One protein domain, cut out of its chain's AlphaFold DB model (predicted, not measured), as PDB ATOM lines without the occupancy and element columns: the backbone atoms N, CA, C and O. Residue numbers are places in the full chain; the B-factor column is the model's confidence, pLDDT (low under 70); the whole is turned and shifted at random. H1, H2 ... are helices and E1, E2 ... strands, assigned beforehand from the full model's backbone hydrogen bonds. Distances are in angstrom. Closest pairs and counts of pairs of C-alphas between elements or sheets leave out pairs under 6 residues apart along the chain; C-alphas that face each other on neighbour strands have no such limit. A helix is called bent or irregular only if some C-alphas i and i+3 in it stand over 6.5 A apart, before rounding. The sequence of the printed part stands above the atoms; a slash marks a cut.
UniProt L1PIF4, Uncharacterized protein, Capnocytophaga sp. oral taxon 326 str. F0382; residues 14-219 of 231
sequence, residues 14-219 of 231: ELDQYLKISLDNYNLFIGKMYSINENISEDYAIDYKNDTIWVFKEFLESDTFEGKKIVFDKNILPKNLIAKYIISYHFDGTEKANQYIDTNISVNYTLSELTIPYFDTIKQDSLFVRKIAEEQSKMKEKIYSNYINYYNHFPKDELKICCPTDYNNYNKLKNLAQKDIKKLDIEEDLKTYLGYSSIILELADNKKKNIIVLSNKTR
ATOM      1  N   GLU A  14     -44.335  -2.666  24.157       67.75
ATOM      2  CA  GLU A  14     -43.720  -4.001  24.032       67.75
ATOM      3  C   GLU A  14     -42.185  -3.993  24.177       67.75
ATOM      4  O   GLU A  14     -41.552  -5.047  24.089       67.75
ATOM      5  N   LEU A  15     -41.575  -2.817  24.381       79.94
ATOM      6  CA  LEU A  15     -40.117  -2.642  24.383       79.94
ATOM      7  C   LEU A  15     -39.464  -2.769  25.766       79.94
ATOM      8  O   LEU A  15     -38.240  -2.756  25.844       79.94
ATOM      9  N   ASP A  16     -40.233  -2.957  26.840       81.88
ATOM     10  CA  ASP A  16     -39.678  -3.188  28.187       81.88
ATOM     11  C   ASP A  16     -38.867  -4.491  28.261       81.88
ATOM     12  O   ASP A  16     -37.980  -4.640  29.095       81.88
ATOM     13  N   GLN A  17     -39.141  -5.422  27.341       85.25
ATOM     14  CA  GLN A  17     -38.384  -6.659  27.157       85.25
ATOM     15  C   GLN A  17     -37.173  -6.493  26.228       85.25
ATOM     16  O   GLN A  17     -36.569  -7.493  25.846       85.25
ATOM     17  N   TYR A  18     -36.827  -5.268  25.828       91.50
ATOM     18  CA  TYR A  18     -35.719  -5.005  24.920       91.50
ATOM     19  C   TYR A  18     -34.574  -4.294  25.617       91.50
ATOM     20  O   TYR A  18     -34.768  -3.381  26.420       91.50
ATOM     21  N   LEU A  19     -33.349  -4.651  25.226       93.50
ATOM     22  CA  LEU A  19     -32.182  -3.896  25.652       93.50
ATOM     23  C   LEU A  19     -32.169  -2.544  24.935       93.50
ATOM     24  O   LEU A  19     -31.948  -2.475  23.724       93.50
ATOM     25  N   LYS A  20     -32.394  -1.471  25.691       93.62
ATOM     26  CA  LYS A  20     -32.378  -0.095  25.193       93.62
ATOM     27  C   LYS A  20     -30.964   0.481  25.212       93.62
ATOM     28  O   LYS A  20     -30.333   0.569  26.259       93.62
ATOM     29  N   ILE A  21     -30.519   0.978  24.064       92.94
ATOM     30  CA  ILE A  21     -29.259   1.692  23.873       92.94
ATOM     31  C   ILE A  21     -29.581   3.109  23.404       92.94
ATOM     32  O   ILE A  21     -30.110   3.318  22.310       92.94
ATOM     33  N   SER A  22     -29.265   4.099  24.236       90.25
ATOM     34  CA  SER A  22     -29.480   5.503  23.888       90.25
ATOM     35  C   SER A  22     -28.390   6.018  22.957       90.25
ATOM     36  O   SER A  22     -27.207   5.823  23.221       90.25
ATOM     37  N   LEU A  23     -28.803   6.685  21.880       86.19
ATOM     38  CA  LEU A  23     -27.960   7.366  20.897       86.19
ATOM     39  C   LEU A  23     -28.332   8.857  20.870       86.19
ATOM     40  O   LEU A  23     -29.405   9.241  21.336       86.19
ATOM     41  N   ASP A  24     -27.478   9.702  20.281       80.88
ATOM     42  CA  ASP A  24     -27.615  11.173  20.328       80.88
ATOM     43  C   ASP A  24     -29.017  11.687  19.943       80.88
ATOM     44  O   ASP A  24     -29.506  12.666  20.500       80.88
ATOM     45  N   ASN A  25     -29.676  11.038  18.976       81.25
ATOM     46  CA  ASN A  25     -30.952  11.502  18.428       81.25
ATOM     47  C   ASN A  25     -32.094  10.486  18.531       81.25
ATOM     48  O   ASN A  25     -33.213  10.820  18.136       81.25
ATOM     49  N   TYR A  26     -31.845   9.268  19.001       85.00
ATOM     50  CA  TYR A  26     -32.815   8.169  19.008       85.00
ATOM     51  C   TYR A  26     -32.375   7.065  19.958       85.00
ATOM     52  O   TYR A  26     -31.240   7.059  20.423       85.00
ATOM     53  N   ASN A  27     -33.258   6.118  20.237       89.06
ATOM     54  CA  ASN A  27     -32.903   4.902  20.949       89.06
ATOM     55  C   ASN A  27     -32.933   3.718  19.983       89.06
ATOM     56  O   ASN A  27     -33.826   3.596  19.141       89.06
ATOM     57  N   LEU A  28     -31.938   2.851  20.125       90.25
ATOM     58  CA  LEU A  28     -31.885   1.547  19.490       90.25
ATOM     59  C   LEU A  28     -32.268   0.495  20.531       90.25
ATOM     60  O   LEU A  28     -31.825   0.559  21.673       90.25
ATOM     61  N   PHE A  29     -33.079  -0.472  20.134       92.31
ATOM     62  CA  PHE A  29     -33.549  -1.560  20.980       92.31
ATOM     63  C   PHE A  29     -33.117  -2.884  20.365       92.31
ATOM     64  O   PHE A  29     -33.328  -3.103  19.171       92.31
ATOM     65  N   ILE A  30     -32.524  -3.765  21.169       92.69
ATOM     66  CA  ILE A  30     -32.072  -5.086  20.724       92.69
ATOM     67  C   ILE A  30     -32.912  -6.163  21.399       92.69
ATOM     68  O   ILE A  30     -32.783  -6.364  22.602       92.69
ATOM     69  N   GLY A  31     -33.707  -6.855  20.576       87.81
ATOM     70  CA  GLY A  31     -34.388  -8.127  20.823       87.81
ATOM     71  C   GLY A  31     -35.384  -8.150  21.971       87.81
ATOM     72  O   GLY A  31     -35.334  -7.322  22.855       87.81
ATOM     73  N   LYS A  32     -36.236  -9.176  22.021       88.94
ATOM     74  CA  LYS A  32     -36.776  -9.607  23.315       88.94
ATOM     75  C   LYS A  32     -35.669 -10.384  24.025       88.94
ATOM     76  O   LYS A  32     -35.221 -11.408  23.494       88.94
ATOM     77  N   MET A  33     -35.198  -9.866  25.152       87.88
ATOM     78  CA  MET A  33     -34.162 -10.486  25.969       87.88
ATOM     79  C   MET A  33     -34.810 -11.204  27.145       87.88
ATOM     80  O   MET A  33     -35.693 -10.657  27.810       87.88
ATOM     81  N   TYR A  34     -34.372 -12.431  27.402       85.88
ATOM     82  CA  TYR A  34     -34.612 -13.055  28.694       85.88
ATOM     83  C   TYR A  34     -33.754 -12.351  29.746       85.88
ATOM     84  O   TYR A  34     -32.552 -12.187  29.533       85.88
ATOM     85  N   SER A  35     -34.369 -11.945  30.857       83.31
ATOM     86  CA  SER A  35     -33.638 -11.400  31.994       83.31
ATOM     87  C   SER A  35     -33.491 -12.450  33.085       83.31
ATOM     88  O   SER A  35     -34.445 -13.160  33.401       83.31
ATOM     89  N   ILE A  36     -32.287 -12.561  33.639       82.19
ATOM     90  CA  ILE A  36     -32.019 -13.355  34.842       82.19
ATOM     91  C   ILE A  36     -32.567 -12.620  36.066       82.19
ATOM     92  O   ILE A  36     -33.086 -13.255  36.984       82.19
ATOM     93  N   ASN A  37     -32.455 -11.292  36.062       79.69
ATOM     94  CA  ASN A  37     -33.010 -10.419  37.083       79.69
ATOM     95  C   ASN A  37     -34.429  -9.951  36.725       79.69
ATOM     96  O   ASN A  37     -35.044 -10.390  35.753       79.69
ATOM     97  N   GLU A  38     -34.979  -9.047  37.537       78.06
ATOM     98  CA  GLU A  38     -36.297  -8.454  37.281       78.06
ATOM     99  C   GLU A  38     -36.281  -7.506  36.068       78.06
ATOM    100  O   GLU A  38     -37.332  -7.230  35.484       78.06
ATOM    101  N   ASN A  39     -35.101  -7.010  35.674       83.12
ATOM    102  CA  ASN A  39     -34.944  -6.001  34.637       83.12
ATOM    103  C   ASN A  39     -33.716  -6.265  33.750       83.12
ATOM    104  O   ASN A  39     -32.593  -6.358  34.232       83.12
ATOM    105  N   ILE A  40     -33.918  -6.245  32.428       86.81
ATOM    106  CA  ILE A  40     -32.865  -6.440  31.417       86.81
ATOM    107  C   ILE A  40     -31.696  -5.473  31.607       86.81
ATOM    108  O   ILE A  40     -30.553  -5.837  31.365       86.81
ATOM    109  N   SER A  41     -31.953  -4.239  32.042       84.62
ATOM    110  CA  SER A  41     -30.880  -3.259  32.262       84.62
ATOM    111  C   SER A  41     -29.905  -3.633  33.385       84.62
ATOM    112  O   SER A  41     -28.814  -3.074  33.430       84.62
ATOM    113  N   GLU A  42     -30.259  -4.578  34.258       86.62
ATOM    114  CA  GLU A  42     -29.369  -5.109  35.299       86.62
ATOM    115  C   GLU A  42     -28.456  -6.220  34.767       86.62
ATOM    116  O   GLU A  42     -27.382  -6.459  35.313       86.62
ATOM    117  N   ASP A  43     -28.846  -6.860  33.664       89.25
ATOM    118  CA  ASP A  43     -28.092  -7.955  33.053       89.25
ATOM    119  C   ASP A  43     -27.020  -7.462  32.074       89.25
ATOM    120  O   ASP A  43     -26.144  -8.233  31.668       89.25
ATOM    121  N   TYR A  44     -27.078  -6.185  31.684       91.88
ATOM    122  CA  TYR A  44     -26.168  -5.598  30.709       91.88
ATOM    123  C   TYR A  44     -25.659  -4.222  31.139       91.88
ATOM    124  O   TYR A  44     -26.430  -3.286  31.340       91.88
ATOM    125  N   ALA A  45     -24.338  -4.056  31.152       92.00
ATOM    126  CA  ALA A  45     -23.704  -2.755  31.318       92.00
ATOM    127  C   ALA A  45     -23.509  -2.054  29.979       92.00
ATOM    128  O   ALA A  45     -22.984  -2.645  29.034       92.00
ATOM    129  N   ILE A  46     -23.847  -0.764  29.927       93.81
ATOM    130  CA  ILE A  46     -23.643   0.083  28.748       93.81
ATOM    131  C   ILE A  46     -22.659   1.205  29.091       93.81
ATOM    132  O   ILE A  46     -22.971   2.102  29.874       93.81
ATOM    133  N   ASP A  47     -21.485   1.174  28.463       92.56
ATOM    134  CA  ASP A  47     -20.428   2.172  28.620       92.56
ATOM    135  C   ASP A  47     -20.264   3.003  27.337       92.56
ATOM    136  O   ASP A  47     -20.020   2.479  26.249       92.56
ATOM    137  N   TYR A  48     -20.305   4.325  27.475       90.50
ATOM    138  CA  TYR A  48     -20.131   5.271  26.374       90.50
ATOM    139  C   TYR A  48     -18.683   5.775  26.331       90.50
ATOM    140  O   TYR A  48     -18.230   6.450  27.258       90.50
ATOM    141  N   LYS A  49     -17.935   5.447  25.270       86.62
ATOM    142  CA  LYS A  49     -16.526   5.842  25.091       86.62
ATOM    143  C   LYS A  49     -16.309   6.435  23.700       86.62
ATOM    144  O   LYS A  49     -16.181   5.705  22.719       86.62
ATOM    145  N   ASN A  50     -16.184   7.760  23.632       81.62
ATOM    146  CA  ASN A  50     -16.091   8.513  22.376       81.62
ATOM    147  C   ASN A  50     -17.290   8.188  21.460       81.62
ATOM    148  O   ASN A  50     -18.433   8.306  21.891       81.62
ATOM    149  N   ASP A  51     -17.034   7.746  20.226       81.38
ATOM    150  CA  ASP A  51     -18.061   7.342  19.254       81.38
ATOM    151  C   ASP A  51     -18.440   5.850  19.341       81.38
ATOM    152  O   ASP A  51     -19.186   5.341  18.497       81.38
ATOM    153  N   THR A  52     -17.928   5.142  20.355       89.44
ATOM    154  CA  THR A  52     -18.171   3.716  20.570       89.44
ATOM    155  C   THR A  52     -18.983   3.486  21.837       89.44
ATOM    156  O   THR A  52     -18.639   3.958  22.922       89.44
ATOM    157  N   ILE A  53     -20.039   2.695  21.709       93.94
ATOM    158  CA  ILE A  53     -20.893   2.263  22.810       93.94
ATOM    159  C   ILE A  53     -20.596   0.798  23.060       93.94
ATOM    160  O   ILE A  53     -20.746  -0.028  22.165       93.94
ATOM    161  N   TRP A  54     -20.151   0.481  24.263       94.81
ATOM    162  CA  TRP A  54     -19.840  -0.878  24.664       94.81
ATOM    163  C   TRP A  54     -20.985  -1.427  25.491       94.81
ATOM    164  O   TRP A  54     -21.407  -0.794  26.452       94.81
ATOM    165  N   VAL A  55     -21.465  -2.602  25.118       95.06
ATOM    166  CA  VAL A  55     -22.484  -3.346  25.843       95.06
ATOM    167  C   VAL A  55     -21.836  -4.629  26.328       95.06
ATOM    168  O   VAL A  55     -21.383  -5.432  25.515       95.06
ATOM    169  N   PHE A  56     -21.778  -4.819  27.639       92.44
ATOM    170  CA  PHE A  56     -21.235  -6.016  28.269       92.44
ATOM    171  C   PHE A  56     -22.349  -6.774  28.963       92.44
ATOM    172  O   PHE A  56     -23.262  -6.159  29.508       92.44
ATOM    173  N   LYS A  57     -22.241  -8.098  28.997       88.94
ATOM    174  CA  LYS A  57     -23.037  -8.904  29.917       88.94
ATOM    175  C   LYS A  57     -22.506  -8.728  31.342       88.94
ATOM    176  O   LYS A  57     -21.290  -8.744  31.544       88.94
ATOM    177  N   GLU A  58     -23.392  -8.569  32.314       86.62
ATOM    178  CA  GLU A  58     -23.022  -8.635  33.735       86.62
ATOM    179  C   GLU A  58     -22.946 -10.098  34.210       86.62
ATOM    180  O   GLU A  58     -22.099 -10.430  35.038       86.62
ATOM    181  N   PHE A  59     -23.729 -10.994  33.594       84.25
ATOM    182  CA  PHE A  59     -23.749 -12.434  33.880       84.25
ATOM    183  C   PHE A  59     -23.489 -13.254  32.611       84.25
ATOM    184  O   PHE A  59     -23.877 -12.865  31.509       84.25
ATOM    185  N   LEU A  60     -22.833 -14.408  32.727       80.00
ATOM    186  CA  LEU A  60     -22.548 -15.245  31.552       80.00
ATOM    187  C   LEU A  60     -23.821 -15.836  30.946       80.00
ATOM    188  O   LEU A  60     -23.918 -16.000  29.729       80.00
ATOM    189  N   GLU A  61     -24.799 -16.104  31.801       84.56
ATOM    190  CA  GLU A  61     -26.102 -16.661  31.474       84.56
ATOM    191  C   GLU A  61     -27.026 -15.637  30.811       84.56
ATOM    192  O   GLU A  61     -28.103 -16.009  30.341       84.56
ATOM    193  N   SER A  62     -26.634 -14.354  30.774       88.00
ATOM    194  CA  SER A  62     -27.433 -13.322  30.121       88.00
ATOM    195  C   SER A  62     -27.612 -13.688  28.653       88.00
ATOM    196  O   SER A  62     -26.706 -14.231  28.007       88.00
ATOM    197  N   ASP A  63     -28.784 -13.370  28.114       90.31
ATOM    198  CA  ASP A  63     -29.197 -13.756  26.770       90.31
ATOM    199  C   ASP A  63     -28.171 -13.338  25.697       90.31
ATOM    200  O   ASP A  63     -27.390 -12.385  25.858       90.31
ATOM    201  N   THR A  64     -28.129 -14.077  24.593       90.94
ATOM    202  CA  THR A  64     -27.219 -13.786  23.483       90.94
ATOM    203  C   THR A  64     -27.773 -12.665  22.605       90.94
ATOM    204  O   THR A  64     -28.971 -12.386  22.564       90.94
ATOM    205  N   PHE A  65     -26.882 -11.992  21.879       94.00
ATOM    206  CA  PHE A  65     -27.275 -10.922  20.959       94.00
ATOM    207  C   PHE A  65     -27.670 -11.439  19.571       94.00
ATOM    208  O   PHE A  65     -28.319 -10.733  18.804       94.00
ATOM    209  N   GLU A  66     -27.268 -12.657  19.218       93.06
ATOM    210  CA  GLU A  66     -27.598 -13.260  17.932       93.06
ATOM    211  C   GLU A  66     -29.085 -13.611  17.812       93.06
ATOM    212  O   GLU A  66     -29.770 -13.875  18.799       93.06
ATOM    213  N   GLY A  67     -29.621 -13.554  16.596       92.88
ATOM    214  CA  GLY A  67     -31.046 -13.766  16.336       92.88
ATOM    215  C   GLY A  67     -31.964 -12.637  16.807       92.88
ATOM    216  O   GLY A  67     -33.166 -12.664  16.531       92.88
ATOM    217  N   LYS A  68     -31.436 -11.635  17.516       93.44
ATOM    218  CA  LYS A  68     -32.230 -10.546  18.081       93.44
ATOM    219  C   LYS A  68     -32.581  -9.504  17.021       93.44
ATOM    220  O   LYS A  68     -31.739  -9.089  16.223       93.44
ATOM    221  N   LYS A  69     -33.842  -9.060  17.040       92.12
ATOM    222  CA  LYS A  69     -34.323  -7.942  16.215       92.12
ATOM    223  C   LYS A  69     -33.719  -6.619  16.687       92.12
ATOM    224  O   LYS A  69     -33.547  -6.415  17.881       92.12
ATOM    225  N   ILE A  70     -33.476  -5.704  15.764       90.88
ATOM    226  CA  ILE A  70     -33.036  -4.336  16.008       90.88
ATOM    227  C   ILE A  70     -34.221  -3.423  15.700       90.88
ATOM    228  O   ILE A  70     -34.780  -3.468  14.606       90.88
ATOM    229  N   VAL A  71     -34.615  -2.598  16.664       88.75
ATOM    230  CA  VAL A  71     -35.750  -1.673  16.543       88.75
ATOM    231  C   VAL A  71     -35.283  -0.259  16.874       88.75
ATOM    232  O   VAL A  71     -34.432  -0.064  17.740       88.75
ATOM    233  N   PHE A  72     -35.832   0.738  16.186       86.25
ATOM    234  CA  PHE A  72     -35.559   2.155  16.424       86.25
ATOM    235  C   PHE A  72     -36.844   2.837  16.915       86.25
ATOM    236  O   PHE A  72     -37.907   2.605  16.344       86.25
ATOM    237  N   ASP A  73     -36.772   3.689  17.946       80.25
ATOM    238  CA  ASP A  73     -37.953   4.440  18.441       80.25
ATOM    239  C   ASP A  73     -38.402   5.586  17.525       80.25
ATOM    240  O   ASP A  73     -39.466   6.177  17.714       80.25
ATOM    241  N   LYS A  74     -37.580   5.925  16.537       77.75
ATOM    242  CA  LYS A  74     -37.879   6.906  15.499       77.75
ATOM    243  C   LYS A  74     -37.761   6.231  14.144       77.75
ATOM    244  O   LYS A  74     -36.972   5.304  13.983       77.75
ATOM    245  N   ASN A  75     -38.478   6.761  13.150       68.31
ATOM    246  CA  ASN A  75     -38.334   6.367  11.744       68.31
ATOM    247  C   ASN A  75     -36.957   6.791  11.213       68.31
ATOM    248  O   ASN A  75     -36.808   7.788  10.506       68.31
ATOM    249  N   ILE A  76     -35.936   6.040  11.604       68.75
ATOM    250  CA  ILE A  76     -34.557   6.197  11.185       68.75
ATOM    251  C   ILE A  76     -34.225   4.938  10.417       68.75
ATOM    252  O   ILE A  76     -34.130   3.855  10.985       68.75
ATOM    253  N   LEU A  77     -34.062   5.091   9.107       65.31
ATOM    254  CA  LEU A  77     -33.439   4.058   8.299       65.31
ATOM    255  C   LEU A  77     -31.934   4.332   8.275       65.31
ATOM    256  O   LEU A  77     -31.516   5.287   7.605       65.31
ATOM    257  N   PRO A  78     -31.106   3.544   8.986       69.00
ATOM    258  CA  PRO A  78     -29.674   3.581   8.742       69.00
ATOM    259  C   PRO A  78     -29.433   3.265   7.262       69.00
ATOM    260  O   PRO A  78     -30.033   2.346   6.705       69.00
ATOM    261  N   LYS A  79     -28.567   4.045   6.605       71.25
ATOM    262  CA  LYS A  79     -28.245   3.829   5.185       71.25
ATOM    263  C   LYS A  79     -27.597   2.471   4.972       71.25
ATOM    264  O   LYS A  79     -27.854   1.834   3.960       71.25
ATOM    265  N   ASN A  80     -26.757   2.081   5.928       79.88
ATOM    266  CA  ASN A  80     -26.121   0.782   6.024       79.88
ATOM    267  C   ASN A  80     -26.084   0.375   7.497       79.88
ATOM    268  O   ASN A  80     -25.696   1.176   8.354       79.88
ATOM    269  N   LEU A  81     -26.443  -0.880   7.754       87.62
ATOM    270  CA  LEU A  81     -26.260  -1.542   9.034       87.62
ATOM    271  C   LEU A  81     -25.419  -2.792   8.805       87.62
ATOM    272  O   LEU A  81     -25.807  -3.681   8.047       87.62
ATOM    273  N   ILE A  82     -24.246  -2.829   9.427       92.00
ATOM    274  CA  ILE A  82     -23.311  -3.948   9.315       92.00
ATOM    275  C   ILE A  82     -23.154  -4.577  10.693       92.00
ATOM    276  O   ILE A  82     -22.850  -3.872  11.651       92.00
ATOM    277  N   ALA A  83     -23.319  -5.894  10.778       94.50
ATOM    278  CA  ALA A  83     -22.914  -6.692  11.924       94.50
ATOM    279  C   ALA A  83     -21.566  -7.351  11.623       94.50
ATOM    280  O   ALA A  83     -21.443  -8.159  10.699       94.50
ATOM    281  N   LYS A  84     -20.540  -7.000  12.391       96.06
ATOM    282  CA  LYS A  84     -19.201  -7.572  12.292       96.06
ATOM    283  C   LYS A  84     -18.930  -8.470  13.492       96.06
ATOM    284  O   LYS A  84     -18.806  -7.986  14.609       96.06
ATOM    285  N   TYR A  85     -18.787  -9.765  13.252       96.12
ATOM    286  CA  TYR A  85     -18.443 -10.747  14.277       96.12
ATOM    287  C   TYR A  85     -16.934 -10.772  14.466       96.12
ATOM    288  O   TYR A  85     -16.193 -10.935  13.490       96.12
ATOM    289  N   ILE A  86     -16.486 -10.628  15.711       96.06
ATOM    290  CA  ILE A  86     -15.097 -10.859  16.108       96.06
ATOM    291  C   ILE A  86     -14.987 -12.307  16.567       96.06
ATOM    292  O   ILE A  86     -15.546 -12.698  17.592       96.06
ATOM    293  N   ILE A  87     -14.305 -13.113  15.759       95.81
ATOM    294  CA  ILE A  87     -14.271 -14.558  15.939       95.81
ATOM    295  C   ILE A  87     -13.255 -14.914  17.009       95.81
ATOM    296  O   ILE A  87     -12.113 -14.445  16.991       95.81
ATOM    297  N   SER A  88     -13.656 -15.793  17.913       95.06
ATOM    298  CA  SER A  88     -12.854 -16.193  19.059       95.06
ATOM    299  C   SER A  88     -13.052 -17.664  19.361       95.06
ATOM    300  O   SER A  88     -14.068 -18.261  19.016       95.06
ATOM    301  N   TYR A  89     -12.108 -18.229  20.087       94.81
ATOM    302  CA  TYR A  89     -12.305 -19.495  20.765       94.81
ATOM    303  C   TYR A  89     -12.798 -19.242  22.193       94.81
ATOM    304  O   TYR A  89     -12.291 -18.338  22.857       94.81
ATOM    305  N   HIS A  90     -13.791 -20.002  22.640       92.56
ATOM    306  CA  HIS A  90     -14.376 -19.941  23.976       92.56
ATOM    307  C   HIS A  90     -13.879 -21.125  24.800       92.56
ATOM    308  O   HIS A  90     -14.190 -22.269  24.486       92.56
ATOM    309  N   PHE A  91     -13.070 -20.853  25.814       92.25
ATOM    310  CA  PHE A  91     -12.591 -21.849  26.759       92.25
ATOM    311  C   PHE A  91     -13.633 -22.094  27.859       92.25
ATOM    312  O   PHE A  91     -14.037 -21.157  28.553       92.25
ATOM    313  N   ASP A  92     -14.026 -23.355  28.031       88.94
ATOM    314  CA  ASP A  92     -14.937 -23.821  29.080       88.94
ATOM    315  C   ASP A  92     -14.186 -23.978  30.411       88.94
ATOM    316  O   ASP A  92     -13.776 -25.061  30.843       88.94
ATOM    317  N   GLY A  93     -13.923 -22.823  31.019       82.31
ATOM    318  CA  GLY A  93     -13.407 -22.677  32.371       82.31
ATOM    319  C   GLY A  93     -14.374 -21.887  33.248       82.31
ATOM    320  O   GLY A  93     -15.426 -21.431  32.806       82.31
ATOM    321  N   THR A  94     -14.002 -21.671  34.510       78.38
ATOM    322  CA  THR A  94     -14.838 -20.905  35.448       78.38
ATOM    323  C   THR A  94     -15.132 -19.495  34.939       78.38
ATOM    324  O   THR A  94     -14.351 -18.919  34.182       78.38
ATOM    325  N   GLU A  95     -16.178 -18.879  35.478       64.69
ATOM    326  CA  GLU A  95     -16.594 -17.507  35.158       64.69
ATOM    327  C   GLU A  95     -15.552 -16.430  35.472       64.69
ATOM    328  O   GLU A  95     -15.707 -15.296  35.047       64.69
ATOM    329  N   LYS A  96     -14.499 -16.776  36.228       66.19
ATOM    330  CA  LYS A  96     -13.355 -15.913  36.571       66.19
ATOM    331  C   LYS A  96     -12.151 -16.100  35.636       66.19
ATOM    332  O   LYS A  96     -11.125 -15.450  35.823       66.19
ATOM    333  N   ALA A  97     -12.255 -16.973  34.635       68.75
ATOM    334  CA  ALA A  97     -11.219 -17.207  33.637       68.75
ATOM    335  C   ALA A  97     -11.357 -16.266  32.437       68.75
ATOM    336  O   ALA A  97     -12.462 -15.905  32.048       68.75
ATOM    337  N   ASN A  98     -10.243 -15.939  31.776       69.69
ATOM    338  CA  ASN A  98     -10.315 -15.329  30.450       69.69
ATOM    339  C   ASN A  98     -10.851 -16.365  29.449       69.69
ATOM    340  O   ASN A  98     -10.091 -17.167  28.903       69.69
ATOM    341  N   GLN A  99     -12.168 -16.348  29.267       83.06
ATOM    342  CA  GLN A  99     -12.911 -17.321  28.477       83.06
ATOM    343  C   GLN A  99     -12.721 -17.135  26.969       83.06
ATOM    344  O   GLN A  99     -12.875 -18.092  26.223       83.06
ATOM    345  N   TYR A 100     -12.360 -15.939  26.498       90.00
ATOM    346  CA  TYR A 100     -12.348 -15.627  25.068       90.00
ATOM    347  C   TYR A 100     -10.933 -15.418  24.532       90.00
ATOM    348  O   TYR A 100     -10.216 -14.489  24.904       90.00
ATOM    349  N   ILE A 101     -10.552 -16.260  23.577       92.00
ATOM    350  CA  ILE A 101      -9.265 -16.218  22.888       92.00
ATOM    351  C   ILE A 101      -9.516 -15.734  21.459       92.00
ATOM    352  O   ILE A 101      -9.784 -16.522  20.550       92.00
ATOM    353  N   ASP A 102      -9.431 -14.418  21.268       91.00
ATOM    354  CA  ASP A 102      -9.693 -13.781  19.975       91.00
ATOM    355  C   ASP A 102      -8.727 -14.283  18.888       91.00
ATOM    356  O   ASP A 102      -7.514 -14.437  19.119       91.00
ATOM    357  N   THR A 103      -9.297 -14.541  17.709       92.44
ATOM    358  CA  THR A 103      -8.581 -14.825  16.458       92.44
ATOM    359  C   THR A 103      -8.331 -13.526  15.685       92.44
ATOM    360  O   THR A 103      -8.845 -12.468  16.044       92.44
ATOM    361  N   ASN A 104      -7.599 -13.598  14.571       89.75
ATOM    362  CA  ASN A 104      -7.474 -12.465  13.645       89.75
ATOM    363  C   ASN A 104      -8.622 -12.381  12.623       89.75
ATOM    364  O   ASN A 104      -8.563 -11.588  11.680       89.75
ATOM    365  N   ILE A 105      -9.649 -13.225  12.754       92.25
ATOM    366  CA  ILE A 105     -10.750 -13.304  11.800       92.25
ATOM    367  C   ILE A 105     -11.903 -12.435  12.286       92.25
ATOM    368  O   ILE A 105     -12.371 -12.534  13.418       92.25
ATOM    369  N   SER A 106     -12.418 -11.628  11.365       93.19
ATOM    370  CA  SER A 106     -13.712 -10.979  11.513       93.19
ATOM    371  C   SER A 106     -14.587 -11.245  10.300       93.19
ATOM    372  O   SER A 106     -14.079 -11.274   9.172       93.19
ATOM    373  N   VAL A 107     -15.889 -11.392  10.521       93.25
ATOM    374  CA  VAL A 107     -16.867 -11.641   9.455       93.25
ATOM    375  C   VAL A 107     -17.908 -10.537   9.461       93.25
ATOM    376  O   VAL A 107     -18.526 -10.278  10.488       93.25
ATOM    377  N   ASN A 108     -18.092  -9.887   8.315       92.44
ATOM    378  CA  ASN A 108     -19.039  -8.790   8.159       92.44
ATOM    379  C   ASN A 108     -20.313  -9.290   7.478       92.44
ATOM    380  O   ASN A 108     -20.236  -9.958   6.448       92.44
ATOM    381  N   TYR A 109     -21.458  -8.869   8.001       89.94
ATOM    382  CA  TYR A 109     -22.777  -9.099   7.432       89.94
ATOM    383  C   TYR A 109     -23.499  -7.772   7.274       89.94
ATOM    384  O   TYR A 109     -23.747  -7.072   8.253       89.94
ATOM    385  N   THR A 110     -23.853  -7.425   6.040       88.81
ATOM    386  CA  THR A 110     -24.791  -6.330   5.794       88.81
ATOM    387  C   THR A 110     -26.193  -6.829   6.116       88.81
ATOM    388  O   THR A 110     -26.644  -7.813   5.531       88.81
ATOM    389  N   LEU A 111     -26.873  -6.166   7.046       85.56
ATOM    390  CA  LEU A 111     -28.197  -6.570   7.500       85.56
ATOM    391  C   LEU A 111     -29.262  -6.053   6.525       85.56
ATOM    392  O   LEU A 111     -29.530  -4.855   6.468       85.56
ATOM    393  N   SER A 112     -29.844  -6.962   5.736       75.75
ATOM    394  CA  SER A 112     -31.016  -6.693   4.884       75.75
ATOM    395  C   SER A 112     -32.340  -6.819   5.637       75.75
ATOM    396  O   SER A 112     -33.373  -6.348   5.183       75.75
ATOM    397  N   GLU A 113     -32.315  -7.487   6.781       80.31
ATOM    398  CA  GLU A 113     -33.395  -7.537   7.753       80.31
ATOM    399  C   GLU A 113     -32.810  -6.992   9.051       80.31
ATOM    400  O   GLU A 113     -31.640  -7.240   9.338       80.31
ATOM    401  N   LEU A 114     -33.581  -6.231   9.830       87.69
ATOM    402  CA  LEU A 114     -33.125  -5.678  11.110       87.69
ATOM    403  C   LEU A 114     -33.046  -6.780  12.184       87.69
ATOM    404  O   LEU A 114     -33.666  -6.678  13.233       87.69
ATOM    405  N   THR A 115     -32.308  -7.850  11.909       91.38
ATOM    406  CA  THR A 115     -32.105  -9.012  12.771       91.38
ATOM    407  C   THR A 115     -30.630  -9.379  12.738       91.38
ATOM    408  O   THR A 115     -30.029  -9.503  11.670       91.38
ATOM    409  N   ILE A 116     -30.039  -9.553  13.914       94.25
ATOM    410  CA  ILE A 116     -28.651  -9.988  14.054       94.25
ATOM    411  C   ILE A 116     -28.565 -11.470  13.631       94.25
ATOM    412  O   ILE A 116     -29.344 -12.275  14.140       94.25
ATOM    413  N   PRO A 117     -27.668 -11.873  12.711       93.06
ATOM    414  CA  PRO A 117     -27.572 -13.260  12.254       93.06
ATOM    415  C   PRO A 117     -27.252 -14.249  13.383       93.06
ATOM    416  O   PRO A 117     -26.590 -13.903  14.356       93.06
ATOM    417  N   TYR A 118     -27.669 -15.505  13.243       94.19
ATOM    418  CA  TYR A 118     -27.177 -16.567  14.121       94.19
ATOM    419  C   TYR A 118     -25.755 -16.960  13.725       94.19
ATOM    420  O   TYR A 118     -25.463 -17.167  12.544       94.19
ATOM    421  N   PHE A 119     -24.872 -17.117  14.706       94.00
ATOM    422  CA  PHE A 119     -23.504 -17.568  14.499       94.00
ATOM    423  C   PHE A 119     -23.452 -18.973  13.900       94.00
ATOM    424  O   PHE A 119     -22.583 -19.251  13.080       94.00
ATOM    425  N   ASP A 120     -24.424 -19.836  14.198       92.75
ATOM    426  CA  ASP A 120     -24.538 -21.142  13.541       92.75
ATOM    427  C   ASP A 120     -24.715 -21.032  12.020       92.75
ATOM    428  O   ASP A 120     -24.180 -21.855  11.278       92.75
ATOM    429  N   THR A 121     -25.399 -19.994  11.531       90.56
ATOM    430  CA  THR A 121     -25.489 -19.718  10.090       90.56
ATOM    431  C   THR A 121     -24.136 -19.275   9.531       90.56
ATOM    432  O   THR A 121     -23.749 -19.690   8.441       90.56
ATOM    433  N   ILE A 122     -23.382 -18.482  10.298       88.44
ATOM    434  CA  ILE A 122     -22.032 -18.027   9.938       88.44
ATOM    435  C   ILE A 122     -21.064 -19.214   9.878       88.44
ATOM    436  O   ILE A 122     -20.292 -19.335   8.929       88.44
ATOM    437  N   LYS A 123     -21.132 -20.130  10.855       90.31
ATOM    438  CA  LYS A 123     -20.202 -21.262  10.968       90.31
ATOM    439  C   LYS A 123     -20.334 -22.274   9.831       90.31
ATOM    440  O   LYS A 123     -19.401 -23.031   9.584       90.31
ATOM    441  N   GLN A 124     -21.482 -22.294   9.160       90.06
ATOM    442  CA  GLN A 124     -21.756 -23.176   8.027       90.06
ATOM    443  C   GLN A 124     -21.278 -22.596   6.687       90.06
ATOM    444  O   GLN A 124     -21.224 -23.325   5.695       90.06
ATOM    445  N   ASP A 125     -20.910 -21.312   6.631       91.25
ATOM    446  CA  ASP A 125     -20.415 -20.694   5.405       91.25
ATOM    447  C   ASP A 125     -19.067 -21.301   4.973       91.25
ATOM    448  O   ASP A 125     -18.099 -21.356   5.730       91.25
ATOM    449  N   SER A 126     -18.981 -21.744   3.717       91.38
ATOM    450  CA  SER A 126     -17.797 -22.455   3.210       91.38
ATOM    451  C   SER A 126     -16.511 -21.613   3.226       91.38
ATOM    452  O   SER A 126     -15.423 -22.148   3.468       91.38
ATOM    453  N   LEU A 127     -16.613 -20.297   2.998       90.12
ATOM    454  CA  LEU A 127     -15.460 -19.394   3.048       90.12
ATOM    455  C   LEU A 127     -15.008 -19.199   4.493       90.12
ATOM    456  O   LEU A 127     -13.803 -19.162   4.754       90.12
ATOM    457  N   PHE A 128     -15.955 -19.097   5.424       92.88
ATOM    458  CA  PHE A 128     -15.673 -19.066   6.850       92.88
ATOM    459  C   PHE A 128     -14.970 -20.345   7.318       92.88
ATOM    460  O   PHE A 128     -13.879 -20.255   7.881       92.88
ATOM    461  N   VAL A 129     -15.524 -21.523   7.012       92.06
ATOM    462  CA  VAL A 129     -14.946 -22.828   7.389       92.06
ATOM    463  C   VAL A 129     -13.494 -22.942   6.924       92.06
ATOM    464  O   VAL A 129     -12.616 -23.325   7.700       92.06
ATOM    465  N   ARG A 130     -13.206 -22.540   5.680       91.00
ATOM    466  CA  ARG A 130     -11.839 -22.552   5.151       91.00
ATOM    467  C   ARG A 130     -10.906 -21.608   5.917       91.00
ATOM    468  O   ARG A 130      -9.807 -22.018   6.286       91.00
ATOM    469  N   LYS A 131     -11.331 -20.364   6.170       91.75
ATOM    470  CA  LYS A 131     -10.534 -19.384   6.932       91.75
ATOM    471  C   LYS A 131     -10.227 -19.888   8.341       91.75
ATOM    472  O   LYS A 131      -9.103 -19.734   8.813       91.75
ATOM    473  N   ILE A 132     -11.206 -20.511   8.991       92.69
ATOM    474  CA  ILE A 132     -11.032 -21.074  10.327       92.69
ATOM    475  C   ILE A 132     -10.056 -22.237  10.315       92.69
ATOM    476  O   ILE A 132      -9.173 -22.247  11.161       92.69
ATOM    477  N   ALA A 133     -10.134 -23.162   9.357       90.06
ATOM    478  CA  ALA A 133      -9.183 -24.271   9.276       90.06
ATOM    479  C   ALA A 133      -7.721 -23.783   9.150       90.06
ATOM    480  O   ALA A 133      -6.819 -24.315   9.802       90.06
ATOM    481  N   GLU A 134      -7.487 -22.731   8.357       88.94
ATOM    482  CA  GLU A 134      -6.164 -22.113   8.203       88.94
ATOM    483  C   GLU A 134      -5.683 -21.460   9.516       88.94
ATOM    484  O   GLU A 134      -4.537 -21.662   9.936       88.94
ATOM    485  N   GLU A 135      -6.557 -20.717  10.198       90.06
ATOM    486  CA  GLU A 135      -6.219 -19.997  11.432       90.06
ATOM    487  C   GLU A 135      -6.130 -20.912  12.662       90.06
ATOM    488  O   GLU A 135      -5.281 -20.705  13.529       90.06
ATOM    489  N   GLN A 136      -6.935 -21.974  12.718       87.56
ATOM    490  CA  GLN A 136      -6.967 -22.953  13.805       87.56
ATOM    491  C   GLN A 136      -5.576 -23.534  14.062       87.56
ATOM    492  O   GLN A 136      -5.139 -23.619  15.209       87.56
ATOM    493  N   SER A 137      -4.842 -23.860  12.994       83.12
ATOM    494  CA  SER A 137      -3.477 -24.389  13.088       83.12
ATOM    495  C   SER A 137      -2.508 -23.454  13.828       83.12
ATOM    496  O   SER A 137      -1.632 -23.934  14.549       83.12
ATOM    497  N   LYS A 138      -2.691 -22.134  13.692       88.38
ATOM    498  CA  LYS A 138      -1.890 -21.098  14.364       88.38
ATOM    499  C   LYS A 138      -2.374 -20.853  15.790       88.38
ATOM    500  O   LYS A 138      -1.574 -20.584  16.680       88.38
ATOM    501  N   MET A 139      -3.682 -20.970  16.010       92.81
ATOM    502  CA  MET A 139      -4.304 -20.722  17.309       92.81
ATOM    503  C   MET A 139      -4.065 -21.844  18.321       92.81
ATOM    504  O   MET A 139      -4.086 -21.565  19.518       92.81
ATOM    505  N   LYS A 140      -3.777 -23.082  17.883       93.12
ATOM    506  CA  LYS A 140      -3.557 -24.233  18.784       93.12
ATOM    507  C   LYS A 140      -2.551 -23.954  19.902       93.12
ATOM    508  O   LYS A 140      -2.819 -24.292  21.048       93.12
ATOM    509  N   GLU A 141      -1.424 -23.312  19.603       92.31
ATOM    510  CA  GLU A 141      -0.406 -23.009  20.623       92.31
ATOM    511  C   GLU A 141      -0.896 -21.968  21.641       92.31
ATOM    512  O   GLU A 141      -0.652 -22.109  22.843       92.31
ATOM    513  N   LYS A 142      -1.639 -20.954  21.180       93.19
ATOM    514  CA  LYS A 142      -2.245 -19.926  22.041       93.19
ATOM    515  C   LYS A 142      -3.318 -20.530  22.950       93.19
ATOM    516  O   LYS A 142      -3.343 -20.223  24.138       93.19
ATOM    517  N   ILE A 143      -4.158 -21.413  22.409       95.12
ATOM    518  CA  ILE A 143      -5.218 -22.105  23.157       95.12
ATOM    519  C   ILE A 143      -4.618 -23.077  24.173       95.12
ATOM    520  O   ILE A 143      -4.977 -23.026  25.344       95.12
ATOM    521  N   TYR A 144      -3.637 -23.887  23.769       95.50
ATOM    522  CA  TYR A 144      -2.900 -24.755  24.689       95.50
ATOM    523  C   TYR A 144      -2.273 -23.956  25.838       95.50
ATOM    524  O   TYR A 144      -2.409 -24.326  27.001       95.50
ATOM    525  N   SER A 145      -1.630 -22.825  25.533       92.88
ATOM    526  CA  SER A 145      -1.022 -21.970  26.559       92.88
ATOM    527  C   SER A 145      -2.067 -21.406  27.524       92.88
ATOM    528  O   SER A 145      -1.832 -21.394  28.729       92.88
ATOM    529  N   ASN A 146      -3.229 -20.977  27.022       93.00
ATOM    530  CA  ASN A 146      -4.344 -20.535  27.860       93.00
ATOM    531  C   ASN A 146      -4.842 -21.665  28.780       93.00
ATOM    532  O   ASN A 146      -4.909 -21.455  29.989       93.00
ATOM    533  N   TYR A 147      -5.064 -22.868  28.237       94.19
ATOM    534  CA  TYR A 147      -5.479 -24.058  28.988       94.19
ATOM    535  C   TYR A 147      -4.490 -24.406  30.112       94.19
ATOM    536  O   TYR A 147      -4.878 -24.577  31.270       94.19
ATOM    537  N   ILE A 148      -3.191 -24.469  29.799       94.25
ATOM    538  CA  ILE A 148      -2.151 -24.767  30.792       94.25
ATOM    539  C   ILE A 148      -2.083 -23.685  31.858       94.25
ATOM    540  O   ILE A 148      -2.031 -24.014  33.043       94.25
ATOM    541  N   ASN A 149      -2.111 -22.414  31.457       91.69
ATOM    542  CA  ASN A 149      -2.097 -21.306  32.397       91.69
ATOM    543  C   ASN A 149      -3.304 -21.375  33.327       91.69
ATOM    544  O   ASN A 149      -3.119 -21.279  34.532       91.69
ATOM    545  N   TYR A 150      -4.510 -21.600  32.807       91.75
ATOM    546  CA  TYR A 150      -5.719 -21.714  33.617       91.75
ATOM    547  C   TYR A 150      -5.572 -22.771  34.720       91.75
ATOM    548  O   TYR A 150      -5.640 -22.429  35.899       91.75
ATOM    549  N   TYR A 151      -5.268 -24.024  34.366       91.00
ATOM    550  CA  TYR A 151      -5.164 -25.104  35.355       91.00
ATOM    551  C   TYR A 151      -3.951 -24.977  36.286       91.00
ATOM    552  O   TYR A 151      -3.988 -25.480  37.408       91.00
ATOM    553  N   ASN A 152      -2.895 -24.271  35.870       89.88
ATOM    554  CA  ASN A 152      -1.727 -24.015  36.713       89.88
ATOM    555  C   ASN A 152      -2.015 -23.054  37.885       89.88
ATOM    556  O   ASN A 152      -1.256 -23.043  38.852       89.88
ATOM    557  N   HIS A 153      -3.092 -22.263  37.826       87.44
ATOM    558  CA  HIS A 153      -3.494 -21.381  38.932       87.44
ATOM    559  C   HIS A 153      -4.273 -22.104  40.040       87.44
ATOM    560  O   HIS A 153      -4.484 -21.525  41.104       87.44
ATOM    561  N   PHE A 154      -4.682 -23.360  39.827       87.94
ATOM    562  CA  PHE A 154      -5.407 -24.133  40.832       87.94
ATOM    563  C   PHE A 154      -4.442 -24.934  41.714       87.94
ATOM    564  O   PHE A 154      -3.539 -25.607  41.200       87.94
ATOM    565  N   PRO A 155      -4.642 -24.946  43.044       90.94
ATOM    566  CA  PRO A 155      -3.938 -25.863  43.923       90.94
ATOM    567  C   PRO A 155      -4.137 -27.310  43.469       90.94
ATOM    568  O   PRO A 155      -5.255 -27.777  43.245       90.94
ATOM    569  N   LYS A 156      -3.032 -28.053  43.363       89.50
ATOM    570  CA  LYS A 156      -3.024 -29.424  42.835       89.50
ATOM    571  C   LYS A 156      -4.041 -30.334  43.530       89.50
ATOM    572  O   LYS A 156      -4.696 -31.133  42.867       89.50
ATOM    573  N   ASP A 157      -4.120 -30.260  44.854       92.38
ATOM    574  CA  ASP A 157      -4.989 -31.135  45.640       92.38
ATOM    575  C   ASP A 157      -6.453 -30.701  45.584       92.38
ATOM    576  O   ASP A 157      -7.328 -31.560  45.599       92.38
ATOM    577  N   GLU A 158      -6.723 -29.407  45.404       90.38
ATOM    578  CA  GLU A 158      -8.072 -28.909  45.142       90.38
ATOM    579  C   GLU A 158      -8.578 -29.437  43.798       90.38
ATOM    580  O   GLU A 158      -9.613 -30.097  43.760       90.38
ATOM    581  N   LEU A 159      -7.792 -29.274  42.724       88.44
ATOM    582  CA  LEU A 159      -8.169 -29.732  41.384       88.44
ATOM    583  C   LEU A 159      -8.398 -31.252  41.327       88.44
ATOM    584  O   LEU A 159      -9.315 -31.714  40.656       88.44
ATOM    585  N   LYS A 160      -7.601 -32.043  42.058       93.44
ATOM    586  CA  LYS A 160      -7.817 -33.496  42.180       93.44
ATOM    587  C   LYS A 160      -9.147 -33.855  42.834       93.44
ATOM    588  O   LYS A 160      -9.693 -34.899  42.497       93.44
ATOM    589  N   ILE A 161      -9.595 -33.072  43.817       92.44
ATOM    590  CA  ILE A 161     -10.798 -33.364  44.604       92.44
ATOM    591  C   ILE A 161     -12.040 -32.877  43.862       92.44
ATOM    592  O   ILE A 161     -12.990 -33.644  43.718       92.44
ATOM    593  N   CYS A 162     -12.040 -31.630  43.386       89.69
ATOM    594  CA  CYS A 162     -13.209 -31.050  42.729       89.69
ATOM    595  C   CYS A 162     -13.389 -31.564  41.296       89.69
ATOM    596  O   CYS A 162     -14.515 -31.848  40.894       89.69
ATOM    597  N   CYS A 163     -12.290 -31.738  40.548       90.25
ATOM    598  CA  CYS A 163     -12.324 -32.058  39.121       90.25
ATOM    599  C   CYS A 163     -11.267 -33.120  38.730       90.25
ATOM    600  O   CYS A 163     -10.327 -32.814  37.986       90.25
ATOM    601  N   PRO A 164     -11.398 -34.392  39.168       93.00
ATOM    602  CA  PRO A 164     -10.413 -35.442  38.881       93.00
ATOM    603  C   PRO A 164     -10.116 -35.637  37.385       93.00
ATOM    604  O   PRO A 164      -8.967 -35.864  37.001       93.00
ATOM    605  N   THR A 165     -11.139 -35.538  36.529       92.50
ATOM    606  CA  THR A 165     -11.000 -35.651  35.068       92.50
ATOM    607  C   THR A 165     -10.107 -34.547  34.512       92.50
ATOM    608  O   THR A 165      -9.176 -34.825  33.754       92.50
ATOM    609  N   ASP A 166     -10.332 -33.313  34.954       91.31
ATOM    610  CA  ASP A 166      -9.599 -32.140  34.483       91.31
ATOM    611  C   ASP A 166      -8.159 -32.173  34.973       91.31
ATOM    612  O   ASP A 166      -7.234 -31.942  34.199       91.31
ATOM    613  N   TYR A 167      -7.956 -32.572  36.231       94.12
ATOM    614  CA  TYR A 167      -6.632 -32.839  36.777       94.12
ATOM    615  C   TYR A 167      -5.868 -33.873  35.938       94.12
ATOM    616  O   TYR A 167      -4.697 -33.664  35.603       94.12
ATOM    617  N   ASN A 168      -6.499 -35.000  35.605       94.62
ATOM    618  CA  ASN A 168      -5.856 -36.063  34.835       94.62
ATOM    619  C   ASN A 168      -5.484 -35.584  33.428       94.62
ATOM    620  O   ASN A 168      -4.351 -35.807  32.989       94.62
ATOM    621  N   ASN A 169      -6.393 -34.877  32.753       94.94
ATOM    622  CA  ASN A 169      -6.135 -34.334  31.426       94.94
ATOM    623  C   ASN A 169      -5.033 -33.262  31.455       94.94
ATOM    624  O   ASN A 169      -4.042 -33.374  30.737       94.94
ATOM    625  N   TYR A 170      -5.106 -32.297  32.373       95.19
ATOM    626  CA  TYR A 170      -4.064 -31.286  32.550       95.19
ATOM    627  C   TYR A 170      -2.679 -31.905  32.788       95.19
ATOM    628  O   TYR A 170      -1.702 -31.507  32.149       95.19
ATOM    629  N   ASN A 171      -2.563 -32.923  33.647       94.31
ATOM    630  CA  ASN A 171      -1.270 -33.575  33.884       94.31
ATOM    631  C   ASN A 171      -0.731 -34.333  32.674       94.31
ATOM    632  O   ASN A 171       0.490 -34.382  32.509       94.31
ATOM    633  N   LYS A 172      -1.610 -34.913  31.850       94.69
ATOM    634  CA  LYS A 172      -1.234 -35.537  30.576       94.69
ATOM    635  C   LYS A 172      -0.682 -34.490  29.603       94.69
ATOM    636  O   LYS A 172       0.288 -34.771  28.903       94.69
ATOM    637  N   LEU A 173      -1.278 -33.297  29.569       95.94
ATOM    638  CA  LEU A 173      -0.988 -32.280  28.557       95.94
ATOM    639  C   LEU A 173       0.159 -31.323  28.925       95.94
ATOM    640  O   LEU A 173       0.888 -30.907  28.033       95.94
ATOM    641  N   LYS A 174       0.378 -31.001  30.208       94.31
ATOM    642  CA  LYS A 174       1.250 -29.885  30.654       94.31
ATOM    643  C   LYS A 174       2.718 -29.900  30.225       94.31
ATOM    644  O   LYS A 174       3.367 -28.863  30.282       94.31
ATOM    645  N   ASN A 175       3.242 -31.051  29.808       91.25
ATOM    646  CA  ASN A 175       4.635 -31.216  29.386       91.25
ATOM    647  C   ASN A 175       4.751 -31.695  27.929       91.25
ATOM    648  O   ASN A 175       5.745 -32.325  27.561       91.25
ATOM    649  N   LEU A 176       3.727 -31.454  27.104       93.75
ATOM    650  CA  LEU A 176       3.761 -31.847  25.699       93.75
ATOM    651  C   LEU A 176       4.850 -31.098  24.929       93.75
ATOM    652  O   LEU A 176       5.040 -29.891  25.074       93.75
ATOM    653  N   ALA A 177       5.542 -31.822  24.050       91.25
ATOM    654  CA  ALA A 177       6.445 -31.203  23.093       91.25
ATOM    655  C   ALA A 177       5.643 -30.400  22.055       91.25
ATOM    656  O   ALA A 177       4.567 -30.818  21.627       91.25
ATOM    657  N   GLN A 178       6.202 -29.290  21.569       86.56
ATOM    658  CA  GLN A 178       5.516 -28.380  20.639       86.56
ATOM    659  C   GLN A 178       4.977 -29.077  19.374       86.56
ATOM    660  O   GLN A 178       3.884 -28.775  18.898       86.56
ATOM    661  N   LYS A 179       5.708 -30.071  18.856       89.12
ATOM    662  CA  LYS A 179       5.283 -30.879  17.698       89.12
ATOM    663  C   LYS A 179       3.988 -31.667  17.943       89.12
ATOM    664  O   LYS A 179       3.278 -31.971  16.988       89.12
ATOM    665  N   ASP A 180       3.701 -32.012  19.196       92.69
ATOM    666  CA  ASP A 180       2.549 -32.820  19.586       92.69
ATOM    667  C   ASP A 180       1.331 -31.946  19.925       92.69
ATOM    668  O   ASP A 180       0.207 -32.392  19.720       92.69
ATOM    669  N   ILE A 181       1.528 -30.665  20.279       93.00
ATOM    670  CA  ILE A 181       0.441 -29.676  20.455       93.00
ATOM    671  C   ILE A 181      -0.419 -29.569  19.188       93.00
ATOM    672  O   ILE A 181      -1.643 -29.488  19.251       93.00
ATOM    673  N   LYS A 182       0.202 -29.633  18.003       88.88
ATOM    674  CA  LYS A 182      -0.519 -29.554  16.721       88.88
ATOM    675  C   LYS A 182      -1.499 -30.709  16.493       88.88
ATOM    676  O   LYS A 182      -2.408 -30.560  15.675       88.88
ATOM    677  N   LYS A 183      -1.326 -31.832  17.194       91.88
ATOM    678  CA  LYS A 183      -2.181 -33.022  17.086       91.88
ATOM    679  C   LYS A 183      -3.378 -32.990  18.031       91.88
ATOM    680  O   LYS A 183      -4.272 -33.800  17.837       91.88
ATOM    681  N   LEU A 184      -3.386 -32.086  19.010       94.06
ATOM    682  CA  LEU A 184      -4.477 -31.975  19.972       94.06
ATOM    683  C   LEU A 184      -5.776 -31.586  19.280       94.06
ATOM    684  O   LEU A 184      -5.767 -30.750  18.361       94.06
ATOM    685  N   ASP A 185      -6.866 -32.170  19.751       93.75
ATOM    686  CA  ASP A 185      -8.201 -31.688  19.454       93.75
ATOM    687  C   ASP A 185      -8.509 -30.474  20.343       93.75
ATOM    688  O   ASP A 185      -8.240 -30.465  21.542       93.75
ATOM    689  N   ILE A 186      -9.003 -29.390  19.746       93.94
ATOM    690  CA  ILE A 186      -9.230 -28.144  20.492       93.94
ATOM    691  C   ILE A 186     -10.437 -28.280  21.425       93.94
ATOM    692  O   ILE A 186     -10.426 -27.740  22.531       93.94
ATOM    693  N   GLU A 187     -11.455 -29.009  20.989       93.62
ATOM    694  CA  GLU A 187     -12.693 -29.170  21.728       93.62
ATOM    695  C   GLU A 187     -12.528 -30.250  22.796       93.62
ATOM    696  O   GLU A 187     -12.728 -29.984  23.981       93.62
ATOM    697  N   GLU A 188     -12.066 -31.436  22.403       93.56
ATOM    698  CA  GLU A 188     -11.987 -32.587  23.304       93.56
ATOM    699  C   GLU A 188     -10.809 -32.495  24.285       93.56
ATOM    700  O   GLU A 188     -10.988 -32.701  25.487       93.56
ATOM    701  N   ASP A 189      -9.598 -32.174  23.809       94.62
ATOM    702  CA  ASP A 189      -8.418 -32.146  24.684       94.62
ATOM    703  C   ASP A 189      -8.303 -30.821  25.451       94.62
ATOM    704  O   ASP A 189      -7.827 -30.813  26.589       94.62
ATOM    705  N   LEU A 190      -8.696 -29.697  24.840       94.56
ATOM    706  CA  LEU A 190      -8.480 -28.351  25.391       94.56
ATOM    707  C   LEU A 190      -9.766 -27.660  25.865       94.56
ATOM    708  O   LEU A 190      -9.688 -26.506  26.290       94.56
ATOM    709  N   LYS A 191     -10.925 -28.337  25.825       93.62
ATOM    710  CA  LYS A 191     -12.226 -27.806  26.277       93.62
ATOM    711  C   LYS A 191     -12.531 -26.417  25.723       93.62
ATOM    712  O   LYS A 191     -12.904 -25.496  26.448       93.62
ATOM    713  N   THR A 192     -12.236 -26.225  24.446       94.81
ATOM    714  CA  THR A 192     -12.318 -24.919  23.812       94.81
ATOM    715  C   THR A 192     -13.143 -25.019  22.536       94.81
ATOM    716  O   THR A 192     -12.875 -25.843  21.672       94.81
ATOM    717  N   TYR A 193     -14.125 -24.140  22.387       93.75
ATOM    718  CA  TYR A 193     -15.123 -24.202  21.324       93.75
ATOM    719  C   TYR A 193     -14.992 -22.995  20.404       93.75
ATOM    720  O   TYR A 193     -14.573 -21.916  20.822       93.75
ATOM    721  N   LEU A 194     -15.333 -23.147  19.128       94.75
ATOM    722  CA  LEU A 194     -15.363 -22.007  18.216       94.75
ATOM    723  C   LEU A 194     -16.603 -21.145  18.484       94.75
ATOM    724  O   LEU A 194     -17.721 -21.652  18.495       94.75
ATOM    725  N   GLY A 195     -16.409 -19.837  18.617       94.50
ATOM    726  CA  GLY A 195     -17.472 -18.877  18.880       94.50
ATOM    727  C   GLY A 195     -17.119 -17.467  18.413       94.50
ATOM    728  O   GLY A 195     -16.334 -17.253  17.484       94.50
ATOM    729  N   TYR A 196     -17.697 -16.483  19.092       94.69
ATOM    730  CA  TYR A 196     -17.407 -15.069  18.896       94.69
ATOM    731  C   TYR A 196     -17.384 -14.350  20.242       94.69
ATOM    732  O   TYR A 196     -18.167 -14.654  21.147       94.69
ATOM    733  N   SER A 197     -16.488 -13.378  20.368       93.50
ATOM    734  CA  SER A 197     -16.330 -12.610  21.600       93.50
ATOM    735  C   SER A 197     -17.163 -11.340  21.583       93.50
ATOM    736  O   SER A 197     -17.542 -10.832  22.637       93.50
ATOM    737  N   SER A 198     -17.459 -10.820  20.392       95.56
ATOM    738  CA  SER A 198     -18.309  -9.647  20.226       95.56
ATOM    739  C   SER A 198     -18.924  -9.549  18.833       95.56
ATOM    740  O   SER A 198     -18.413 -10.108  17.856       95.56
ATOM    741  N   ILE A 199     -20.017  -8.793  18.760       97.12
ATOM    742  CA  ILE A 199     -20.646  -8.330  17.526       97.12
ATOM    743  C   ILE A 199     -20.541  -6.808  17.512       97.12
ATOM    744  O   ILE A 199     -21.046  -6.132  18.403       97.12
ATOM    745  N   ILE A 200     -19.892  -6.257  16.495       96.25
ATOM    746  CA  ILE A 200     -19.814  -4.817  16.273       96.25
ATOM    747  C   ILE A 200     -20.918  -4.439  15.292       96.25
ATOM    748  O   ILE A 200     -20.871  -4.823  14.123       96.25
ATOM    749  N   LEU A 201     -21.906  -3.686  15.762       94.50
ATOM    750  CA  LEU A 201     -22.903  -3.051  14.915       94.50
ATOM    751  C   LEU A 201     -22.379  -1.688  14.469       94.50
ATOM    752  O   LEU A 201     -22.195  -0.774  15.274       94.50
ATOM    753  N   GLU A 202     -22.151  -1.549  13.170       92.00
ATOM    754  CA  GLU A 202     -21.821  -0.272  12.552       92.00
ATOM    755  C   GLU A 202     -23.081   0.336  11.937       92.00
ATOM    756  O   GLU A 202     -23.636  -0.185  10.965       92.00
ATOM    757  N   LEU A 203     -23.514   1.458  12.509       86.75
ATOM    758  CA  LEU A 203     -24.683   2.217  12.083       86.75
ATOM    759  C   LEU A 203     -24.208   3.495  11.404       86.75
ATOM    760  O   LEU A 203     -23.720   4.415  12.063       86.75
ATOM    761  N   ALA A 204     -24.345   3.555  10.082       80.06
ATOM    762  CA  ALA A 204     -24.076   4.768   9.324       80.06
ATOM    763  C   ALA A 204     -25.395   5.486   9.009       80.06
ATOM    764  O   ALA A 204     -26.189   5.018   8.184       80.06
ATOM    765  N   ASP A 205     -25.616   6.635   9.648       71.38
ATOM    766  CA  ASP A 205     -26.659   7.579   9.249       71.38
ATOM    767  C   ASP A 205     -26.064   8.773   8.476       71.38
ATOM    768  O   ASP A 205     -24.871   8.832   8.183       71.38
ATOM    769  N   ASN A 206     -26.911   9.717   8.063       61.78
ATOM    770  CA  ASN A 206     -26.489  10.866   7.251       61.78
ATOM    771  C   ASN A 206     -25.571  11.859   7.977       61.78
ATOM    772  O   ASN A 206     -25.048  12.763   7.325       61.78
ATOM    773  N   LYS A 207     -25.431  11.756   9.300       68.12
ATOM    774  CA  LYS A 207     -24.781  12.759  10.148       68.12
ATOM    775  C   LYS A 207     -23.612  12.187  10.944       68.12
ATOM    776  O   LYS A 207     -22.663  12.925  11.192       68.12
ATOM    777  N   LYS A 208     -23.669  10.916  11.352       75.44
ATOM    778  CA  LYS A 208     -22.660  10.292  12.214       75.44
ATOM    779  C   LYS A 208     -22.612   8.774  12.009       75.44
ATOM    780  O   LYS A 208     -23.602   8.136  11.654       75.44
ATOM    781  N   LYS A 209     -21.433   8.196  12.247       82.06
ATOM    782  CA  LYS A 209     -21.258   6.751  12.401       82.06
ATOM    783  C   LYS A 209     -21.316   6.430  13.890       82.06
ATOM    784  O   LYS A 209     -20.492   6.942  14.639       82.06
ATOM    785  N   ASN A 210     -22.261   5.591  14.298       85.12
ATOM    786  CA  ASN A 210     -22.280   5.022  15.644       85.12
ATOM    787  C   ASN A 210     -21.721   3.599  15.582       85.12
ATOM    788  O   ASN A 210     -22.079   2.828  14.684       85.12
ATOM    789  N   ILE A 211     -20.838   3.263  16.519       92.00
ATOM    790  CA  ILE A 211     -20.276   1.920  16.658       92.00
ATOM    791  C   ILE A 211     -20.782   1.351  17.976       92.00
ATOM    792  O   ILE A 211     -20.483   1.892  19.036       92.00
ATOM    793  N   ILE A 212     -21.549   0.268  17.918       95.00
ATOM    794  CA  ILE A 212     -22.032  -0.431  19.109       95.00
ATOM    795  C   ILE A 212     -21.326  -1.779  19.174       95.00
ATOM    796  O   ILE A 212     -21.427  -2.572  18.244       95.00
ATOM    797  N   VAL A 213     -20.603  -2.045  20.255       96.25
ATOM    798  CA  VAL A 213     -19.921  -3.318  20.491       96.25
ATOM    799  C   VAL A 213     -20.732  -4.122  21.496       96.25
ATOM    800  O   VAL A 213     -20.772  -3.783  22.673       96.25
ATOM    801  N   LEU A 214     -21.365  -5.189  21.024       96.00
ATOM    802  CA  LEU A 214     -22.094  -6.154  21.838       96.00
ATOM    803  C   LEU A 214     -21.124  -7.260  22.252       96.00
ATOM    804  O   LEU A 214     -20.767  -8.116  21.442       96.00
ATOM    805  N   SER A 215     -20.631  -7.194  23.483       93.31
ATOM    806  CA  SER A 215     -19.592  -8.070  24.015       93.31
ATOM    807  C   SER A 215     -20.191  -9.252  24.770       93.31
ATOM    808  O   SER A 215     -20.987  -9.072  25.688       93.31
ATOM    809  N   ASN A 216     -19.735 -10.461  24.440       89.81
ATOM    810  CA  ASN A 216     -19.972 -11.650  25.259       89.81
ATOM    811  C   ASN A 216     -19.004 -11.744  26.450       89.81
ATOM    812  O   ASN A 216     -19.245 -12.517  27.370       89.81
ATOM    813  N   LYS A 217     -17.919 -10.956  26.460       85.81
ATOM    814  CA  LYS A 217     -17.055 -10.815  27.641       85.81
ATOM    815  C   LYS A 217     -17.811 -10.043  28.721       85.81
ATOM    816  O   LYS A 217     -18.454  -9.039  28.396       85.81
ATOM    817  N   THR A 218     -17.690 -10.464  29.980       79.19
ATOM    818  CA  THR A 218     -18.250  -9.703  31.101       79.19
ATOM    819  C   THR A 218     -17.391  -8.479  31.418       79.19
ATOM    820  O   THR A 218     -16.184  -8.451  31.147       79.19
ATOM    821  N   ARG A 219     -18.018  -7.436  31.974       73.62
ATOM    822  CA  ARG A 219     -17.416  -6.102  32.163       73.62
ATOM    823  C   ARG A 219     -16.098  -6.118  32.953       73.62
ATOM    824  O   ARG A 219     -15.210  -5.309  32.690       73.62
TER     825      ARG A 219
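What this domain is: This is residues 14 to 219 of the 231 residues of an uncharacterized protein of Capnocytophaga sp. oral taxon 326 str. F0382 (UniProt L1PIF4). A twisted sheet of six strands runs through the middle, with a small three-stranded sheet over one face of its E3 and E4 end, E1 nearest and E5 swinging away. Toward its E7 edge, the long bent helix H4 passes over E7 and then E6, and beyond it H5, H6 and H7 lie at the far end of the long axis. The printed part has 206 residues with seven named helices and nine named strands, in the order H1 E1 E2 H2 E3 E4 E5 E6 E7 H3 H4 H5 H6 H7 E8 E9; the class is mixed. The large sheet, E3 E4 E9 E8 E6 E7, is mixed, and the small one, E1 E2 E5, is antiparallel. The whole is only just compact, close to loose, with a radius of gyration of the C-alphas of 19.6 A and spans of 59 by 40 by 28 A.

How they stand to each other: In the large sheet, E8 (residues 192 to 204) is antiparallel to E6 (80 to 91), with N 84 and O 200 2.8 A apart, and to E9 (209 to 218), with N 201 and O 212 2.8 A apart. E9 is parallel to E4 (52 to 57), N 53 to O 211 being 2.8 A. E4 forms a hairpin with edge strand E3 (44 to 49), N 47 to O 54 being 2.8 A. E6 forms a hairpin with edge strand E7 (100 to 110), N 85 to O 107 being 2.8 A; E7 bends by 82 degrees at residue 104. H4 (126 to 152) was assigned as one helix by its hydrogen bonds but is bent, C-alphas 138 and 141 being 6.7 A apart; its arms H4a (126 to 138) and H4b (141 to 152) stand at a steep tilt of 60 degrees. H4a is on the sheet along E7, at 19 degrees on the local plane; the closest C-alphas, of Thr 103 and Glu 135, are 7.6 A apart. H4b is over E6, slantwise at 51 degrees on the local plane; the closest C-alphas, of Phe 91 and Tyr 147, are 7.8 A apart. H3 (119 to 123) is on the opposite face from H4b, over none of the strands, at a height over the sheet of 6.6 A. H4b only just touches H6 (164 to 173), with 3 pairs of C-alphas within 8 A, the closest Tyr 151 and Tyr 170, and H7 (178 to 181), also with 3 pairs, the closest Glu 141 and Ile 181. H5 (156 to 162) and H6 form a helical hairpin, the C-alphas of Lys 160 and Tyr 167 being 5.6 A apart. In the small sheet, inner strand E2 (27 to 30) is antiparallel to E1 (19 to 22), N 21 to O 28 being 2.8 A, and to E5 (70 to 72), N 29 to O 71 being 2.8 A. E1 is near E4. H1 (14 to 17), only just irregular with C-alphas 14 and 17 6.7 A apart, and H2 (40 to 43) only graze this sheet. Every O i to N i+4 pair is within hydrogen-bond range in H3, H4b, H5 and H6, and 7 of 9 are in H4a; H1, H2 and H7 are too short for such a pair.

Where its parts are: H1 begins at C-alpha 14, (-43.720, -4.001, 24.032), and E9 ends at C-alpha 218, (-18.250, -9.703, 31.101). From first to last C-alpha E8 measures 35.1 A, E6 33.5 A, E9 25.1 A, E7 24.8 A, H4a 19.5 A and H4b 16.2 A.

The domain as a whole: The two C-alphas farthest apart, of Asp 157 and Asn 206, are 60.8 A apart. The printed part has no cut. The link from E4 to E5, residues 58 to 69, is long. The mean pLDDT of the printed part is 88.6; residue 14, residues 75 to 78, 95 to 98 and 206 to 207 are under 70.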